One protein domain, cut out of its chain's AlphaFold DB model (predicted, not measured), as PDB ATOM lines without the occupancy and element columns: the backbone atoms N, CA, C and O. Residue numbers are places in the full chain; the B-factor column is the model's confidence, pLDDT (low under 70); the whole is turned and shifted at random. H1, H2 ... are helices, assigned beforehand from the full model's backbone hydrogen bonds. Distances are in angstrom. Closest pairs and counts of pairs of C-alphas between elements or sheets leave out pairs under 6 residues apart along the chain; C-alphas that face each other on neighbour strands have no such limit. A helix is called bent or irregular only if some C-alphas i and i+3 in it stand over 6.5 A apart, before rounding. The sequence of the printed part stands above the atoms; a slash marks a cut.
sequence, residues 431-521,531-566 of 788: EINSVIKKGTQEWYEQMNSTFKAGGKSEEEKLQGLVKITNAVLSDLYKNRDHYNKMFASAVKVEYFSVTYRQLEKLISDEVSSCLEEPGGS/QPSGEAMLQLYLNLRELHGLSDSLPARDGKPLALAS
ATOM      1  N   GLU A 431     263.585 295.067 283.588       93.69
ATOM      2  CA  GLU A 431     264.662 294.066 283.596       93.69
ATOM      3  C   GLU A 431     265.069 293.678 282.172       93.69
ATOM      4  O   GLU A 431     266.241 293.787 281.796       93.69
ATOM      5  N   ILE A 432     264.093 293.323 281.329       95.19
ATOM      6  CA  ILE A 432     264.348 292.962 279.931       95.19
ATOM      7  C   ILE A 432     264.969 294.140 279.173       95.19
ATOM      8  O   ILE A 432     265.959 293.957 278.463       95.19
ATOM      9  N   ASN A 433     264.459 295.364 279.348       94.12
ATOM     10  CA  ASN A 433     265.042 296.555 278.724       94.12
ATOM     11  C   ASN A 433     266.508 296.772 279.122       94.12
ATOM     12  O   ASN A 433     267.344 297.076 278.269       94.12
ATOM     13  N   SER A 434     266.822 296.642 280.412       95.31
ATOM     14  CA  SER A 434     268.180 296.791 280.939       95.31
ATOM     15  C   SER A 434     269.126 295.751 280.333       95.31
ATOM     16  O   SER A 434     270.201 296.081 279.823       95.31
ATOM     17  N   VAL A 435     268.683 294.496 280.301       96.56
ATOM     18  CA  VAL A 435     269.449 293.362 279.780       96.56
ATOM     19  C   VAL A 435     269.679 293.465 278.274       96.56
ATOM     20  O   VAL A 435     270.802 293.236 277.823       96.56
ATOM     21  N   ILE A 436     268.671 293.870 277.493       96.44
ATOM     22  CA  ILE A 436     268.813 294.088 276.044       96.44
ATOM     23  C   ILE A 436     269.813 295.210 275.762       96.44
ATOM     24  O   ILE A 436     270.671 295.050 274.889       96.44
ATOM     25  N   LYS A 437     269.741 296.334 276.492       95.81
ATOM     26  CA  LYS A 437     270.704 297.440 276.345       95.81
ATOM     27  C   LYS A 437     272.126 296.965 276.611       95.81
ATOM     28  O   LYS A 437     273.005 297.187 275.782       95.81
ATOM     29  N   LYS A 438     272.325 296.260 277.728       96.31
ATOM     30  CA  LYS A 438     273.627 295.723 278.128       96.31
ATOM     31  C   LYS A 438     274.175 294.716 277.113       96.31
ATOM     32  O   LYS A 438     275.306 294.861 276.664       96.31
ATOM     33  N   GLY A 439     273.365 293.744 276.695       96.69
ATOM     34  CA  GLY A 439     273.761 292.749 275.695       96.69
ATOM     35  C   GLY A 439     274.066 293.358 274.325       96.69
ATOM     36  O   GLY A 439     274.984 292.927 273.635       96.69
ATOM     37  N   THR A 440     273.337 294.407 273.937       97.19
ATOM     38  CA  THR A 440     273.576 295.133 272.679       97.19
ATOM     39  C   THR A 440     274.871 295.937 272.720       97.19
ATOM     40  O   THR A 440     275.615 295.932 271.742       97.19
ATOM     41  N   GLN A 441     275.167 296.585 273.849       96.69
ATOM     42  CA  GLN A 441     276.437 297.273 274.053       96.69
ATOM     43  C   GLN A 441     277.622 296.297 273.986       96.69
ATOM     44  O   GLN A 441     278.570 296.545 273.249       96.69
ATOM     45  N   GLU A 442     277.545 295.168 274.689       96.06
ATOM     46  CA  GLU A 442     278.618 294.160 274.708       96.06
ATOM     47  C   GLU A 442     278.866 293.545 273.331       96.06
ATOM     48  O   GLU A 442     280.014 293.402 272.909       96.06
ATOM     49  N   TRP A 443     277.793 293.233 272.598       96.31
ATOM     50  CA  TRP A 443     277.901 292.767 271.221       96.31
ATOM     51  C   TRP A 443     278.587 293.805 270.323       96.31
ATOM     52  O   TRP A 443     279.477 293.455 269.545       96.31
ATOM     53  N   TYR A 444     278.219 295.085 270.452       96.19
ATOM     54  CA  TYR A 444     278.845 296.161 269.687       96.19
ATOM     55  C   TYR A 444     280.334 296.293 270.011       96.19
ATOM     56  O   TYR A 444     281.150 296.355 269.098       96.19
ATOM     57  N   GLU A 445     280.710 296.304 271.291       94.69
ATOM     58  CA  GLU A 445     282.106 296.399 271.734       94.69
ATOM     59  C   GLU A 445     282.946 295.219 271.209       94.69
ATOM     60  O   GLU A 445     284.050 295.413 270.684       94.69
ATOM     61  N   GLN A 446     282.404 293.999 271.257       93.81
ATOM     62  CA  GLN A 446     283.040 292.810 270.687       93.81
ATOM     63  C   GLN A 446     283.228 292.931 269.165       93.81
ATOM     64  O   GLN A 446     284.301 292.639 268.632       93.81
ATOM     65  N   MET A 447     282.208 293.394 268.449       92.25
ATOM     66  CA  MET A 447     282.283 293.569 267.001       92.25
ATOM     67  C   MET A 447     283.258 294.694 266.611       92.25
ATOM     68  O   MET A 447     284.101 294.523 265.730       92.25
ATOM     69  N   ASN A 448     283.204 295.825 267.316       91.19
ATOM     70  CA  ASN A 448     284.072 296.980 267.107       91.19
ATOM     71  C   ASN A 448     285.544 296.619 267.362       91.19
ATOM     72  O   ASN A 448     286.405 296.905 266.536       91.19
ATOM     73  N   SER A 449     285.843 295.914 268.457       90.25
ATOM     74  CA  SER A 449     287.200 295.421 268.736       90.25
ATOM     75  C   SER A 449     287.714 294.465 267.652       90.25
ATOM     76  O   SER A 449     288.866 294.588 267.235       90.25
ATOM     77  N   THR A 450     286.856 293.586 267.125       88.81
ATOM     78  CA  THR A 450     287.200 292.675 266.021       88.81
ATOM     79  C   THR A 450     287.564 293.440 264.745       88.81
ATOM     80  O   THR A 450     288.564 293.128 264.101       88.81
ATOM     81  N   PHE A 451     286.792 294.470 264.385       87.00
ATOM     82  CA  PHE A 451     287.054 295.269 263.184       87.00
ATOM     83  C   PHE A 451     288.181 296.299 263.355       87.00
ATOM     84  O   PHE A 451     288.810 296.661 262.361       87.00
ATOM     85  N   LYS A 452     288.491 296.721 264.590       81.06
ATOM     86  CA  LYS A 452     289.614 297.620 264.910       81.06
ATOM     87  C   LYS A 452     290.968 296.922 265.008       81.06
ATOM     88  O   LYS A 452     291.980 297.549 264.708       81.06
ATOM     89  N   ALA A 453     291.015 295.648 265.406       65.44
ATOM     90  CA  ALA A 453     292.261 294.928 265.703       65.44
ATOM     91  C   ALA A 453     293.275 294.851 264.538       65.44
ATOM     92  O   ALA A 453     294.438 294.523 264.766       65.44
ATOM     93  N   GLY A 454     292.861 295.163 263.305       56.97
ATOM     94  CA  GLY A 454     293.725 295.174 262.121       56.97
ATOM     95  C   GLY A 454     294.229 296.545 261.656       56.97
ATOM     96  O   GLY A 454     295.083 296.564 260.780       56.97
ATOM     97  N   GLY A 455     293.729 297.672 262.183       60.56
ATOM     98  CA  GLY A 455     293.921 298.987 261.553       60.56
ATOM     99  C   GLY A 455     294.996 299.869 262.188       60.56
ATOM    100  O   GLY A 455     294.784 300.416 263.270       60.56
ATOM    101  N   LYS A 456     296.126 300.075 261.498       68.06
ATOM    102  CA  LYS A 456     297.113 301.129 261.826       68.06
ATOM    103  C   LYS A 456     296.987 302.345 260.904       68.06
ATOM    104  O   LYS A 456     297.329 303.449 261.320       68.06
ATOM    105  N   SER A 457     296.509 302.143 259.676       79.00
ATOM    106  CA  SER A 457     296.302 303.197 258.674       79.00
ATOM    107  C   SER A 457     294.922 303.858 258.799       79.00
ATOM    108  O   SER A 457     293.956 303.205 259.196       79.00
ATOM    109  N   GLU A 458     294.797 305.131 258.401       76.44
ATOM    110  CA  GLU A 458     293.500 305.822 258.262       76.44
ATOM    111  C   GLU A 458     292.540 305.065 257.329       76.44
ATOM    112  O   GLU A 458     291.347 304.968 257.610       76.44
ATOM    113  N   GLU A 459     293.063 304.454 256.260       80.81
ATOM    114  CA  GLU A 459     292.267 303.670 255.306       80.81
ATOM    115  C   GLU A 459     291.668 302.411 255.958       80.81
ATOM    116  O   GLU A 459     290.495 302.089 255.766       80.81
ATOM    117  N   GLU A 460     292.447 301.722 256.794       83.62
ATOM    118  CA  GLU A 460     291.991 300.532 257.519       83.62
ATOM    119  C   GLU A 460     290.987 300.895 258.617       83.62
ATOM    120  O   GLU A 460     290.002 300.174 258.800       83.62
ATOM    121  N   LYS A 461     291.193 302.028 259.310       84.69
ATOM    122  CA  LYS A 461     290.220 302.575 260.270       84.69
ATOM    123  C   LYS A 461     288.880 302.848 259.579       84.69
ATOM    124  O   LYS A 461     287.841 302.390 260.055       84.69
ATOM    125  N   LEU A 462     288.903 303.517 258.423       86.50
ATOM    126  CA  LEU A 462     287.705 303.839 257.646       86.50
ATOM    127  C   LEU A 462     286.982 302.576 257.152       86.50
ATOM    128  O   LEU A 462     285.761 302.473 257.275       86.50
ATOM    129  N   GLN A 463     287.718 301.574 256.664       88.44
ATOM    130  CA  GLN A 463     287.120 300.281 256.319       88.44
ATOM    131  C   GLN A 463     286.543 299.544 257.535       88.44
ATOM    132  O   GLN A 463     285.512 298.878 257.412       88.44
ATOM    133  N   GLY A 464     287.172 299.659 258.706       90.50
ATOM    134  CA  GLY A 464     286.631 299.159 259.970       90.50
ATOM    135  C   GLY A 464     285.266 299.776 260.291       90.50
ATOM    136  O   GLY A 464     284.321 299.037 260.573       90.50
ATOM    137  N   LEU A 465     285.132 301.102 260.142       92.12
ATOM    138  CA  LEU A 465     283.865 301.828 260.320       92.12
ATOM    139  C   LEU A 465     282.779 301.366 259.340       92.12
ATOM    140  O   LEU A 465     281.625 301.168 259.727       92.12
ATOM    141  N   VAL A 466     283.137 301.144 258.074       93.44
ATOM    142  CA  VAL A 466     282.207 300.596 257.077       93.44
ATOM    143  C   VAL A 466     281.707 299.212 257.503       93.44
ATOM    144  O   VAL A 466     280.504 298.951 257.467       93.44
ATOM    145  N   LYS A 467     282.612 298.326 257.942       94.25
ATOM    146  CA  LYS A 467     282.272 296.960 258.372       94.25
ATOM    147  C   LYS A 467     281.363 296.944 259.603       94.25
ATOM    148  O   LYS A 467     280.350 296.248 259.572       94.25
ATOM    149  N   ILE A 468     281.670 297.727 260.643       95.38
ATOM    150  CA  ILE A 468     280.824 297.791 261.849       95.38
ATOM    151  C   ILE A 468     279.448 298.389 261.540       95.38
ATOM    152  O   ILE A 468     278.443 297.846 261.986       95.38
ATOM    153  N   THR A 469     279.375 299.436 260.710       96.00
ATOM    154  CA  THR A 469     278.092 300.060 260.344       96.00
ATOM    155  C   THR A 469     277.220 299.094 259.538       96.00
ATOM    156  O   THR A 469     276.030 298.962 259.816       96.00
ATOM    157  N   ASN A 470     277.806 298.339 258.599       95.62
ATOM    158  CA  ASN A 470     277.103 297.271 257.878       95.62
ATOM    159  C   ASN A 470     276.605 296.160 258.816       95.62
ATOM    160  O   ASN A 470     275.481 295.679 258.667       95.62
ATOM    161  N   ALA A 471     277.425 295.745 259.788       95.44
ATOM    162  CA  ALA A 471     277.027 294.739 260.770       95.44
ATOM    163  C   ALA A 471     275.849 295.227 261.630       95.44
ATOM    164  O   ALA A 471     274.902 294.472 261.849       95.44
ATOM    165  N   VAL A 472     275.875 296.496 262.053       96.81
ATOM    166  CA  VAL A 472     274.781 297.147 262.790       96.81
ATOM    167  C   VAL A 472     273.504 297.219 261.953       96.81
ATOM    168  O   VAL A 472     272.446 296.851 262.454       96.81
ATOM    169  N   LEU A 473     273.582 297.620 260.682       96.69
ATOM    170  CA  LEU A 473     272.428 297.615 259.776       96.69
ATOM    171  C   LEU A 473     271.822 296.214 259.644       96.69
ATOM    172  O   LEU A 473     270.620 296.037 259.830       96.69
ATOM    173  N   SER A 474     272.659 295.206 259.383       94.81
ATOM    174  CA  SER A 474     272.210 293.815 259.260       94.81
ATOM    175  C   SER A 474     271.525 293.304 260.532       94.81
ATOM    176  O   SER A 474     270.516 292.603 260.448       94.81
ATOM    177  N   ASP A 475     272.054 293.658 261.705       95.00
ATOM    178  CA  ASP A 475     271.457 293.326 263.001       95.00
ATOM    179  C   ASP A 475     270.112 294.035 263.200       95.00
ATOM    180  O   ASP A 475     269.116 293.397 263.534       95.00
ATOM    181  N   LEU A 476     270.041 295.336 262.914       96.00
ATOM    182  CA  LEU A 476     268.826 296.130 263.083       96.00
ATOM    183  C   LEU A 476     267.680 295.680 262.178       96.00
ATOM    184  O   LEU A 476     266.533 295.677 262.627       96.00
ATOM    185  N   TYR A 477     267.972 295.236 260.954       94.44
ATOM    186  CA  TYR A 477     266.967 294.620 260.091       94.44
ATOM    187  C   TYR A 477     266.359 293.369 260.734       94.44
ATOM    188  O   TYR A 477     265.137 293.259 260.834       94.44
ATOM    189  N   LYS A 478     267.189 292.469 261.277       92.31
ATOM    190  CA  LYS A 478     266.706 291.281 262.009       92.31
ATOM    191  C   LYS A 478     265.912 291.674 263.257       92.31
ATOM    192  O   LYS A 478     264.881 291.070 263.547       92.31
ATOM    193  N   ASN A 479     266.359 292.703 263.975       93.25
ATOM    194  CA  ASN A 479     265.681 293.205 265.169       93.25
ATOM    195  C   ASN A 479     264.292 293.743 264.846       93.25
ATOM    196  O   ASN A 479     263.353 293.437 265.577       93.25
ATOM    197  N   ARG A 480     264.150 294.499 263.755       93.06
ATOM    198  CA  ARG A 480     262.870 295.040 263.292       93.06
ATOM    199  C   ARG A 480     261.928 293.940 262.808       93.06
ATOM    200  O   ARG A 480     260.775 293.902 263.233       93.06
ATOM    201  N   ASP A 481     262.425 293.062 261.942       91.00
ATOM    202  CA  ASP A 481     261.584 292.148 261.168       91.00
ATOM    203  C   ASP A 481     261.231 290.867 261.947       91.00
ATOM    204  O   ASP A 481     260.145 290.318 261.764       91.00
ATOM    205  N   HIS A 482     262.112 290.411 262.849       89.50
ATOM    206  CA  HIS A 482     261.941 289.164 263.608       89.50
ATOM    207  C   HIS A 482     261.669 289.416 265.094       89.50
ATOM    208  O   HIS A 482     260.575 289.149 265.594       89.50
ATOM    209  N   TYR A 483     262.644 289.977 265.816       93.56
ATOM    210  CA  TYR A 483     262.586 290.037 267.280       93.56
ATOM    211  C   TYR A 483     261.545 291.037 267.807       93.56
ATOM    212  O   TYR A 483     260.878 290.756 268.801       93.56
ATOM    213  N   ASN A 484     261.346 292.185 267.151       94.31
ATOM    214  CA  ASN A 484     260.460 293.235 267.660       94.31
ATOM    215  C   ASN A 484     259.025 292.750 267.878       94.31
ATOM    216  O   ASN A 484     258.443 293.009 268.929       94.31
ATOM    217  N   LYS A 485     258.475 291.993 266.922       92.12
ATOM    218  CA  LYS A 485     257.118 291.444 267.035       92.12
ATOM    219  C   LYS A 485     257.001 290.459 268.200       92.12
ATOM    220  O   LYS A 485     256.021 290.525 268.935       92.12
ATOM    221  N   MET A 486     257.996 289.588 268.376       92.25
ATOM    222  CA  MET A 486     258.017 288.574 269.436       92.25
ATOM    223  C   MET A 486     258.073 289.199 270.837       92.25
ATOM    224  O   MET A 486     257.323 288.812 271.731       92.25
ATOM    225  N   PHE A 487     258.938 290.194 271.038       95.50
ATOM    226  CA  PHE A 487     259.050 290.881 272.327       95.50
ATOM    227  C   PHE A 487     257.834 291.762 272.622       95.50
ATOM    228  O   PHE A 487     257.373 291.810 273.766       95.50
ATOM    229  N   ALA A 488     257.281 292.423 271.603       92.81
ATOM    230  CA  ALA A 488     256.089 293.243 271.759       92.81
ATOM    231  C   ALA A 488     254.865 292.399 272.149       92.81
ATOM    232  O   ALA A 488     254.089 292.825 273.004       92.81
ATOM    233  N   SER A 489     254.703 291.200 271.574       92.00
ATOM    234  CA  SER A 489     253.579 290.315 271.896       92.00
ATOM    235  C   SER A 489     253.717 289.643 273.263       92.00
ATOM    236  O   SER A 489     252.740 289.604 274.006       92.00
ATOM    237  N   ALA A 490     254.904 289.133 273.606       91.38
ATOM    238  CA  ALA A 490     255.091 288.321 274.807       91.38
ATOM    239  C   ALA A 490     255.302 289.153 276.082       91.38
ATOM    240  O   ALA A 490     254.729 288.842 277.120       91.38
ATOM    241  N   VAL A 491     256.113 290.215 276.016       92.88
ATOM    242  CA  VAL A 491     256.555 290.978 277.205       92.88
ATOM    243  C   VAL A 491     256.342 292.488 277.073       92.88
ATOM    244  O   VAL A 491     256.779 293.254 277.928       92.88
ATOM    245  N   LYS A 492     255.651 292.933 276.012       91.56
ATOM    246  CA  LYS A 492     255.339 294.348 275.730       91.56
ATOM    247  C   LYS A 492     256.581 295.244 275.620       91.56
ATOM    248  O   LYS A 492     256.510 296.433 275.918       91.56
ATOM    249  N   VAL A 493     257.713 294.685 275.184       92.69
ATOM    250  CA  VAL A 493     258.968 295.425 274.969       92.69
ATOM    251  C   VAL A 493     259.164 295.702 273.482       92.69
ATOM    252  O   VAL A 493     259.136 294.789 272.662       92.69
ATOM    253  N   GLU A 494     259.437 296.957 273.132       91.94
ATOM    254  CA  GLU A 494     259.815 297.346 271.770       91.94
ATOM    255  C   GLU A 494     261.309 297.104 271.528       91.94
ATOM    256  O   GLU A 494     262.145 298.006 271.625       91.94
ATOM    257  N   TYR A 495     261.659 295.851 271.240       94.75
ATOM    258  CA  TYR A 495     263.048 295.413 271.084       94.75
ATOM    259  C   TYR A 495     263.838 296.259 270.069       94.75
ATOM    260  O   TYR A 495     264.985 296.642 270.325       94.75
ATOM    261  N   PHE A 496     263.223 296.602 268.931       95.25
ATOM    262  CA  PHE A 496     263.861 297.431 267.909       95.25
ATOM    263  C   PHE A 496     264.186 298.834 268.437       95.25
ATOM    264  O   PHE A 496     265.332 299.265 268.337       95.25
ATOM    265  N   SER A 497     263.230 299.513 269.078       93.44
ATOM    266  CA  SER A 497     263.423 300.861 269.634       93.44
ATOM    267  C   SER A 497     264.600 300.928 270.614       93.44
ATOM    268  O   SER A 497     265.379 301.884 270.615       93.44
ATOM    269  N   VAL A 498     264.742 299.901 271.454       93.75
ATOM    270  CA  VAL A 498     265.794 299.817 272.475       93.75
ATOM    271  C   VAL A 498     267.165 299.605 271.841       93.75
ATOM    272  O   VAL A 498     268.115 300.316 272.175       93.75
ATOM    273  N   THR A 499     267.264 298.638 270.928       95.75
ATOM    274  CA  THR A 499     268.526 298.293 270.259       95.75
ATOM    275  C   THR A 499     268.987 299.396 269.313       95.75
ATOM    276  O   THR A 499     270.154 299.779 269.364       95.75
ATOM    277  N   TYR A 500     268.074 299.978 268.533       95.62
ATOM    278  CA  TYR A 500     268.350 301.086 267.621       95.62
ATOM    279  C   TYR A 500     268.971 302.284 268.345       95.62
ATOM    280  O   TYR A 500     270.061 302.719 267.982       95.62
ATOM    281  N   ARG A 501     268.344 302.767 269.426       93.00
ATOM    282  CA  ARG A 501     268.848 303.931 270.181       93.00
ATOM    283  C   ARG A 501     270.227 303.704 270.784       93.00
ATOM    284  O   ARG A 501     271.025 304.631 270.872       93.00
ATOM    285  N   GLN A 502     270.492 302.481 271.238       94.88
ATOM    286  CA  GLN A 502     271.798 302.132 271.781       94.88
ATOM    287  C   GLN A 502     272.856 302.113 270.670       94.88
ATOM    288  O   GLN A 502     273.927 302.693 270.837       94.88
ATOM    289  N   LEU A 503     272.555 301.472 269.538       96.12
ATOM    290  CA  LEU A 503     273.500 301.289 268.436       96.12
ATOM    291  C   LEU A 503     273.768 302.582 267.664       96.12
ATOM    292  O   LEU A 503     274.925 302.842 267.344       96.12
ATOM    293  N   GLU A 504     272.758 303.423 267.414       94.81
ATOM    294  CA  GLU A 504     272.983 304.702 266.728       94.81
ATOM    295  C   GLU A 504     273.921 305.608 267.529       94.81
ATOM    296  O   GLU A 504     274.753 306.298 266.947       94.81
ATOM    297  N   LYS A 505     273.822 305.576 268.866       94.25
ATOM    298  CA  LYS A 505     274.659 306.387 269.745       94.25
ATOM    299  C   LYS A 505     276.100 305.892 269.707       94.25
ATOM    300  O   LYS A 505     277.009 306.685 269.514       94.25
ATOM    301  N   LEU A 506     276.298 304.580 269.835       95.44
ATOM    302  CA  LEU A 506     277.627 303.968 269.790       95.44
ATOM    303  C   LEU A 506     278.319 304.183 268.434       95.44
ATOM    304  O   LEU A 506     279.508 304.490 268.401       95.44
ATOM    305  N   ILE A 507     277.574 304.075 267.327       95.19
ATOM    306  CA  ILE A 507     278.078 304.390 265.981       95.19
ATOM    307  C   ILE A 507     278.378 305.884 265.845       95.19
ATOM    308  O   ILE A 507     279.422 306.242 265.309       95.19
ATOM    309  N   SER A 508     277.493 306.756 266.332       93.44
ATOM    310  CA  SER A 508     277.694 308.207 266.318       93.44
ATOM    311  C   SER A 508     278.978 308.597 267.048       93.44
ATOM    312  O   SER A 508     279.801 309.312 266.480       93.44
ATOM    313  N   ASP A 509     279.174 308.113 268.274       91.44
ATOM    314  CA  ASP A 509     280.350 308.414 269.096       91.44
ATOM    315  C   ASP A 509     281.641 307.916 268.412       91.44
ATOM    316  O   ASP A 509     282.644 308.625 268.361       91.44
ATOM    317  N   GLU A 510     281.605 306.724 267.810       90.62
ATOM    318  CA  GLU A 510     282.753 306.134 267.117       90.62
ATOM    319  C   GLU A 510     283.107 306.867 265.812       90.62
ATOM    320  O   GLU A 510     284.269 307.196 265.565       90.62
ATOM    321  N   VAL A 511     282.109 307.145 264.968       90.69
ATOM    322  CA  VAL A 511     282.315 307.828 263.686       90.69
ATOM    323  C   VAL A 511     282.723 309.277 263.915       90.69
ATOM    324  O   VAL A 511     283.692 309.723 263.308       90.69
ATOM    325  N   SER A 512     282.030 310.010 264.793       88.94
ATOM    326  CA  SER A 512     282.400 311.396 265.109       88.94
ATOM    327  C   SER A 512     283.826 311.470 265.644       88.94
ATOM    328  O   SER A 512     284.623 312.214 265.088       88.94
ATOM    329  N   SER A 513     284.212 310.616 266.600       86.69
ATOM    330  CA  SER A 513     285.586 310.588 267.115       86.69
ATOM    331  C   SER A 513     286.624 310.295 266.030       86.69
ATOM    332  O   SER A 513     287.705 310.874 266.067       86.69
ATOM    333  N   CYS A 514     286.336 309.403 265.078       83.12
ATOM    334  CA  CYS A 514     287.284 309.063 264.017       83.12
ATOM    335  C   CYS A 514     287.394 310.152 262.937       83.12
ATOM    336  O   CYS A 514     288.453 310.296 262.328       83.12
ATOM    337  N   LEU A 515     286.312 310.887 262.661       79.81
ATOM    338  CA  LEU A 515     286.282 311.931 261.630       79.81
ATOM    339  C   LEU A 515     286.636 313.326 262.177       79.81
ATOM    340  O   LEU A 515     287.019 314.198 261.398       79.81
ATOM    341  N   GLU A 516     286.519 313.538 263.491       70.62
ATOM    342  CA  GLU A 516     286.906 314.771 264.189       70.62
ATOM    343  C   GLU A 516     288.369 314.782 264.649       70.62
ATOM    344  O   GLU A 516     288.822 315.851 265.058       70.62
ATOM    345  N   GLU A 517     289.121 313.666 264.568       56.19
ATOM    346  CA  GLU A 517     290.574 313.688 264.815       56.19
ATOM    347  C   GLU A 517     291.189 314.778 263.917       56.19
ATOM    348  O   GLU A 517     291.194 314.642 262.687       56.19
ATOM    349  N   PRO A 518     291.661 315.900 264.498       44.34
ATOM    350  CA  PRO A 518     292.200 316.985 263.713       44.34
ATOM    351  C   PRO A 518     293.460 316.430 263.078       44.34
ATOM    352  O   PRO A 518     294.428 316.125 263.776       44.34
ATOM    353  N   GLY A 519     293.437 316.263 261.755       41.69
ATOM    354  CA  GLY A 519     294.645 315.990 260.999       41.69
ATOM    355  C   GLY A 519     295.703 316.992 261.448       41.69
ATOM    356  O   GLY A 519     295.599 318.181 261.164       41.69
ATOM    357  N   GLY A 520     296.699 316.510 262.194       36.62
ATOM    358  CA  GLY A 520     297.831 317.284 262.700       36.62
ATOM    359  C   GLY A 520     298.780 317.750 261.596       36.62
ATOM    360  O   GLY A 520     299.934 318.071 261.868       36.62
ATOM    361  N   SER A 521     298.327 317.785 260.347       37.44
ATOM    362  CA  SER A 521     298.997 318.448 259.246       37.44
ATOM    363  C   SER A 521     298.319 319.792 259.009       37.44
ATOM    364  O   SER A 521     297.212 319.884 258.486       37.44
ATOM    365  N   GLN A 531     291.856 306.336 246.101       80.81
ATOM    366  CA  GLN A 531     290.600 305.817 245.544       80.81
ATOM    367  C   GLN A 531     289.861 304.871 246.516       80.81
ATOM    368  O   GLN A 531     288.677 305.115 246.757       80.81
ATOM    369  N   PRO A 532     290.525 303.886 247.154       84.31
ATOM    370  CA  PRO A 532     289.873 303.024 248.143       84.31
ATOM    371  C   PRO A 532     289.317 303.791 249.351       84.31
ATOM    372  O   PRO A 532     288.217 303.496 249.816       84.31
ATOM    373  N   SER A 533     290.032 304.815 249.834       83.25
ATOM    374  CA  SER A 533     289.548 305.665 250.930       83.25
ATOM    375  C   SER A 533     288.323 306.488 250.519       83.25
ATOM    376  O   SER A 533     287.387 306.637 251.300       83.25
ATOM    377  N   GLY A 534     288.291 306.994 249.282       85.19
ATOM    378  CA  GLY A 534     287.133 307.711 248.747       85.19
ATOM    379  C   GLY A 534     285.890 306.826 248.605       85.19
ATOM    380  O   GLY A 534     284.788 307.257 248.943       85.19
ATOM    381  N   GLU A 535     286.061 305.585 248.149       86.88
ATOM    382  CA  GLU A 535     284.985 304.589 248.051       86.88
ATOM    383  C   GLU A 535     284.462 304.185 249.439       86.88
ATOM    384  O   GLU A 535     283.252 304.204 249.670       86.88
ATOM    385  N   ALA A 536     285.358 303.910 250.393       88.75
ATOM    386  CA  ALA A 536     284.988 303.568 251.767       88.75
ATOM    387  C   ALA A 536     284.260 304.721 252.483       88.75
ATOM    388  O   ALA A 536     283.281 304.490 253.190       88.75
ATOM    389  N   MET A 537     284.683 305.970 252.266       88.06
ATOM    390  CA  MET A 537     284.023 307.154 252.826       88.06
ATOM    391  C   MET A 537     282.589 307.294 252.302       88.06
ATOM    392  O   MET A 537     281.661 307.522 253.081       88.06
ATOM    393  N   LEU A 538     282.405 307.156 250.986       88.38
ATOM    394  CA  LEU A 538     281.087 307.212 250.361       88.38
ATOM    395  C   LEU A 538     280.188 306.088 250.886       88.38
ATOM    396  O   LEU A 538     279.038 306.338 251.240       88.38
ATOM    397  N   GLN A 539     280.721 304.870 250.983       92.56
ATOM    398  CA  GLN A 539     279.989 303.732 251.527       92.56
ATOM    399  C   GLN A 539     279.573 303.973 252.983       92.56
ATOM    400  O   GLN A 539     278.418 303.744 253.330       92.56
ATOM    401  N   LEU A 540     280.472 304.494 253.825       93.56
ATOM    402  CA  LEU A 540     280.151 304.836 255.211       93.56
ATOM    403  C   LEU A 540     279.019 305.867 255.286       93.56
ATOM    404  O   LEU A 540     278.081 305.683 256.058       93.56
ATOM    405  N   TYR A 541     279.072 306.919 254.467       92.44
ATOM    406  CA  TYR A 541     278.020 307.936 254.420       92.44
ATOM    407  C   TYR A 541     276.658 307.337 254.038       92.44
ATOM    408  O   TYR A 541     275.654 307.608 254.698       92.44
ATOM    409  N   LEU A 542     276.617 306.501 252.994       92.06
ATOM    410  CA  LEU A 542     275.383 305.854 252.542       92.06
ATOM    411  C   LEU A 542     274.815 304.909 253.608       92.06
ATOM    412  O   LEU A 542     273.614 304.949 253.867       92.06
ATOM    413  N   ASN A 543     275.677 304.142 254.277       94.75
ATOM    414  CA  ASN A 543     275.286 303.262 255.373       94.75
ATOM    415  C   ASN A 543     274.728 304.044 256.571       94.75
ATOM    416  O   ASN A 543     273.726 303.647 257.157       94.75
ATOM    417  N   LEU A 544     275.343 305.174 256.939       94.69
ATOM    418  CA  LEU A 544     274.841 306.033 258.018       94.69
ATOM    419  C   LEU A 544     273.506 306.681 257.663       94.69
ATOM    420  O   LEU A 544     272.649 306.827 258.532       94.69
ATOM    421  N   ARG A 545     273.297 307.031 256.391       92.31
ATOM    422  CA  ARG A 545     271.997 307.510 255.924       92.31
ATOM    423  C   ARG A 545     270.934 306.424 256.016       92.31
ATOM    424  O   ARG A 545     269.831 306.701 256.468       92.31
ATOM    425  N   GLU A 546     271.249 305.211 255.576       93.88
ATOM    426  CA  GLU A 546     270.342 304.069 255.702       93.88
ATOM    427  C   GLU A 546     270.009 303.802 257.175       93.88
ATOM    428  O   GLU A 546     268.838 303.669 257.526       93.88
ATOM    429  N   LEU A 547     271.019 303.842 258.048       94.31
ATOM    430  CA  LEU A 547     270.858 303.690 259.491       94.31
ATOM    431  C   LEU A 547     269.949 304.781 260.064       94.31
ATOM    432  O   LEU A 547     269.007 304.468 260.780       94.31
ATOM    433  N   HIS A 548     270.174 306.042 259.695       92.12
ATOM    434  CA  HIS A 548     269.302 307.153 260.068       92.12
ATOM    435  C   HIS A 548     267.869 306.959 259.544       92.12
ATOM    436  O   HIS A 548     266.915 307.247 260.258       92.12
ATOM    437  N   GLY A 549     267.684 306.443 258.326       90.75
ATOM    438  CA  GLY A 549     266.362 306.155 257.756       90.75
ATOM    439  C   GLY A 549     265.581 305.085 258.524       90.75
ATOM    440  O   GLY A 549     264.354 305.130 258.574       90.75
ATOM    441  N   LEU A 550     266.261 304.157 259.207       91.56
ATOM    442  CA  LEU A 550     265.591 303.188 260.084       91.56
ATOM    443  C   LEU A 550     264.902 303.846 261.293       91.56
ATOM    444  O   LEU A 550     264.014 303.226 261.883       91.56
ATOM    445  N   SER A 551     265.243 305.095 261.635       89.31
ATOM    446  CA  SER A 551     264.548 305.849 262.686       89.31
ATOM    447  C   SER A 551     263.067 306.100 262.388       89.31
ATOM    448  O   SER A 551     262.285 306.209 263.330       89.31
ATOM    449  N   ASP A 552     262.649 306.079 261.117       86.62
ATOM    450  CA  ASP A 552     261.239 306.203 260.714       86.62
ATOM    451  C   ASP A 552     260.374 305.047 261.247       86.62
ATOM    452  O   ASP A 552     259.153 305.162 261.351       86.62
ATOM    453  N   SER A 553     261.002 303.920 261.603       85.19
ATOM    454  CA  SER A 553     260.334 302.766 262.219       85.19
ATOM    455  C   SER A 553     260.163 302.902 263.740       85.19
ATOM    456  O   SER A 553     259.594 302.009 264.367       85.19
ATOM    457  N   LEU A 554     260.665 303.981 264.354       85.88
ATOM    458  CA  LEU A 554     260.461 304.257 265.776       85.88
ATOM    459  C   LEU A 554     259.044 304.801 266.033       85.88
ATOM    460  O   LEU A 554     258.481 305.512 265.199       85.88
ATOM    461  N   PRO A 555     258.463 304.551 267.218       80.94
ATOM    462  CA  PRO A 555     257.195 305.163 267.587       80.94
ATOM    463  C   PRO A 555     257.326 306.687 267.637       80.94
ATOM    464  O   PRO A 555     258.268 307.219 268.226       80.94
ATOM    465  N   ALA A 556     256.317 307.397 267.124       64.75
ATOM    466  CA  ALA A 556     256.274 308.862 267.006       64.75
ATOM    467  C   ALA A 556     256.360 309.648 268.340       64.75
ATOM    468  O   ALA A 556     256.205 310.867 268.353       64.75
ATOM    469  N   ARG A 557     256.540 308.969 269.479       53.69
ATOM    470  CA  ARG A 557     256.306 309.507 270.825       53.69
ATOM    471  C   ARG A 557     257.541 309.959 271.597       53.69
ATOM    472  O   ARG A 557     257.373 310.575 272.644       53.69
ATOM    473  N   ASP A 558     258.749 309.717 271.108       55.94
ATOM    474  CA  ASP A 558     259.960 310.073 271.849       55.94
ATOM    475  C   ASP A 558     260.657 311.279 271.221       55.94
ATOM    476  O   ASP A 558     261.513 311.145 270.357       55.94
ATOM    477  N   GLY A 559     260.319 312.480 271.701       58.72
ATOM    478  CA  GLY A 559     260.955 313.751 271.320       58.72
ATOM    479  C   GLY A 559     262.417 313.905 271.773       58.72
ATOM    480  O   GLY A 559     262.866 315.024 272.015       58.72
ATOM    481  N   LYS A 560     263.156 312.802 271.946       70.50
ATOM    482  CA  LYS A 560     264.595 312.836 272.222       70.50
ATOM    483  C   LYS A 560     265.344 312.976 270.897       70.50
ATOM    484  O   LYS A 560     265.091 312.181 269.995       70.50
ATOM    485  N   PRO A 561     266.266 313.944 270.777       79.19
ATOM    486  CA  PRO A 561     267.075 314.065 269.578       79.19
ATOM    487  C   PRO A 561     267.920 312.800 269.404       79.19
ATOM    488  O   PRO A 561     268.557 312.336 270.353       79.19
ATOM    489  N   LEU A 562     267.892 312.250 268.193       86.56
ATOM    490  CA  LEU A 562     268.724 311.123 267.791       86.56
ATOM    491  C   LEU A 562     270.160 311.595 267.560       86.56
ATOM    492  O   LEU A 562     270.383 312.695 267.050       86.56
ATOM    493  N   ALA A 563     271.136 310.759 267.910       87.12
ATOM    494  CA  ALA A 563     272.556 311.106 267.808       87.12
ATOM    495  C   ALA A 563     272.985 311.321 266.345       87.12
ATOM    496  O   ALA A 563     273.815 312.176 266.040       87.12
ATOM    497  N   LEU A 564     272.346 310.599 265.419       88.62
ATOM    498  CA  LEU A 564     272.624 310.692 263.989       88.62
ATOM    499  C   LEU A 564     271.910 311.854 263.285       88.62
ATOM    500  O   LEU A 564     272.152 312.049 262.102       88.62
ATOM    501  N   ALA A 565     271.077 312.664 263.950       85.19
ATOM    502  CA  ALA A 565     270.277 313.701 263.275       85.19
ATOM    503  C   ALA A 565     271.115 314.685 262.423       85.19
ATOM    504  O   ALA A 565     270.651 315.199 261.404       85.19
ATOM    505  N   SER A 566     272.372 314.929 262.807       83.69
ATOM    506  CA  SER A 566     273.293 315.839 262.117       83.69
ATOM    507  C   SER A 566     274.569 315.168 261.593       83.69
ATOM    508  O   SER A 566     275.576 315.855 261.411       83.69
TER     509      SER A 566
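This is residues 431 to 521 and 531 to 566 of the 788 residues of an uncharacterized protein of Petromyzon marinus (UniProt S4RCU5). Four long helices or arms, H1, H2a, H3 and H4, run side by side in an elongated up-and-down bundle, each against the one before it; H2a and H3 lie in the middle, between H1 and H4. At one end the longest helix, H2, bends into a short arm, H2b, while four-residue H5, away from that end, packs on residues 504 to 508 of H3. The printed part has 127 residues with five named helices, H1 to H5 in order, and no named strand: all helix. It is compact, radius of gyration of the C-alphas 15.6 A, spanning 53 by 27 by 22 A.

H2, residues 458 to 491, was assigned as one helix by its hydrogen bonds but is bent, C-alphas 481 and 484 being 6.7 A apart; its arms H2a, residues 458 to 481, and H2b, residues 484 to 491, stand at a steep tilt of 54 degrees. The hub H3, residues 495 to 516, touches H2a, opposite ways at a shallow tilt of 11 degrees, the closest C-alphas being Arg 480 and Phe 496, 5.3 A. H4, residues 531 to 553, touches H2a, closest C-alphas Val 466 and Leu 540, 5.1 A. H1, residues 431 to 452, forms a hairpin with H2a, closest C-alphas Phe 451 and Gly 464, 5.1 A, and is apart from H4. H5, residues 563 to 566, irregular with its end C-alphas 7.4 A apart, touches H3, closest C-alphas Lys 505 and Ala 563, 5.5 A. Every O i to N i+4 pair is within hydrogen-bond range in H1, H2a and H2b, 17 of 18 in H3 and 16 of 19 in H4; H5 is too short for one.

H1 measures 31.4 A from C-alpha 431 at (264.662, 294.066, 283.596), H2a 34.8 A, H3 31.5 A, and H4 34.7 A to C-alpha 553 at (260.334, 302.766, 262.219).

Residues 522 to 530 are cut out, a 20.4 A gap between C-alphas 521 and 531. No link printed whole is long. Residues 453 to 456, 517 to 521 and 556 to 559 have pLDDT under 70.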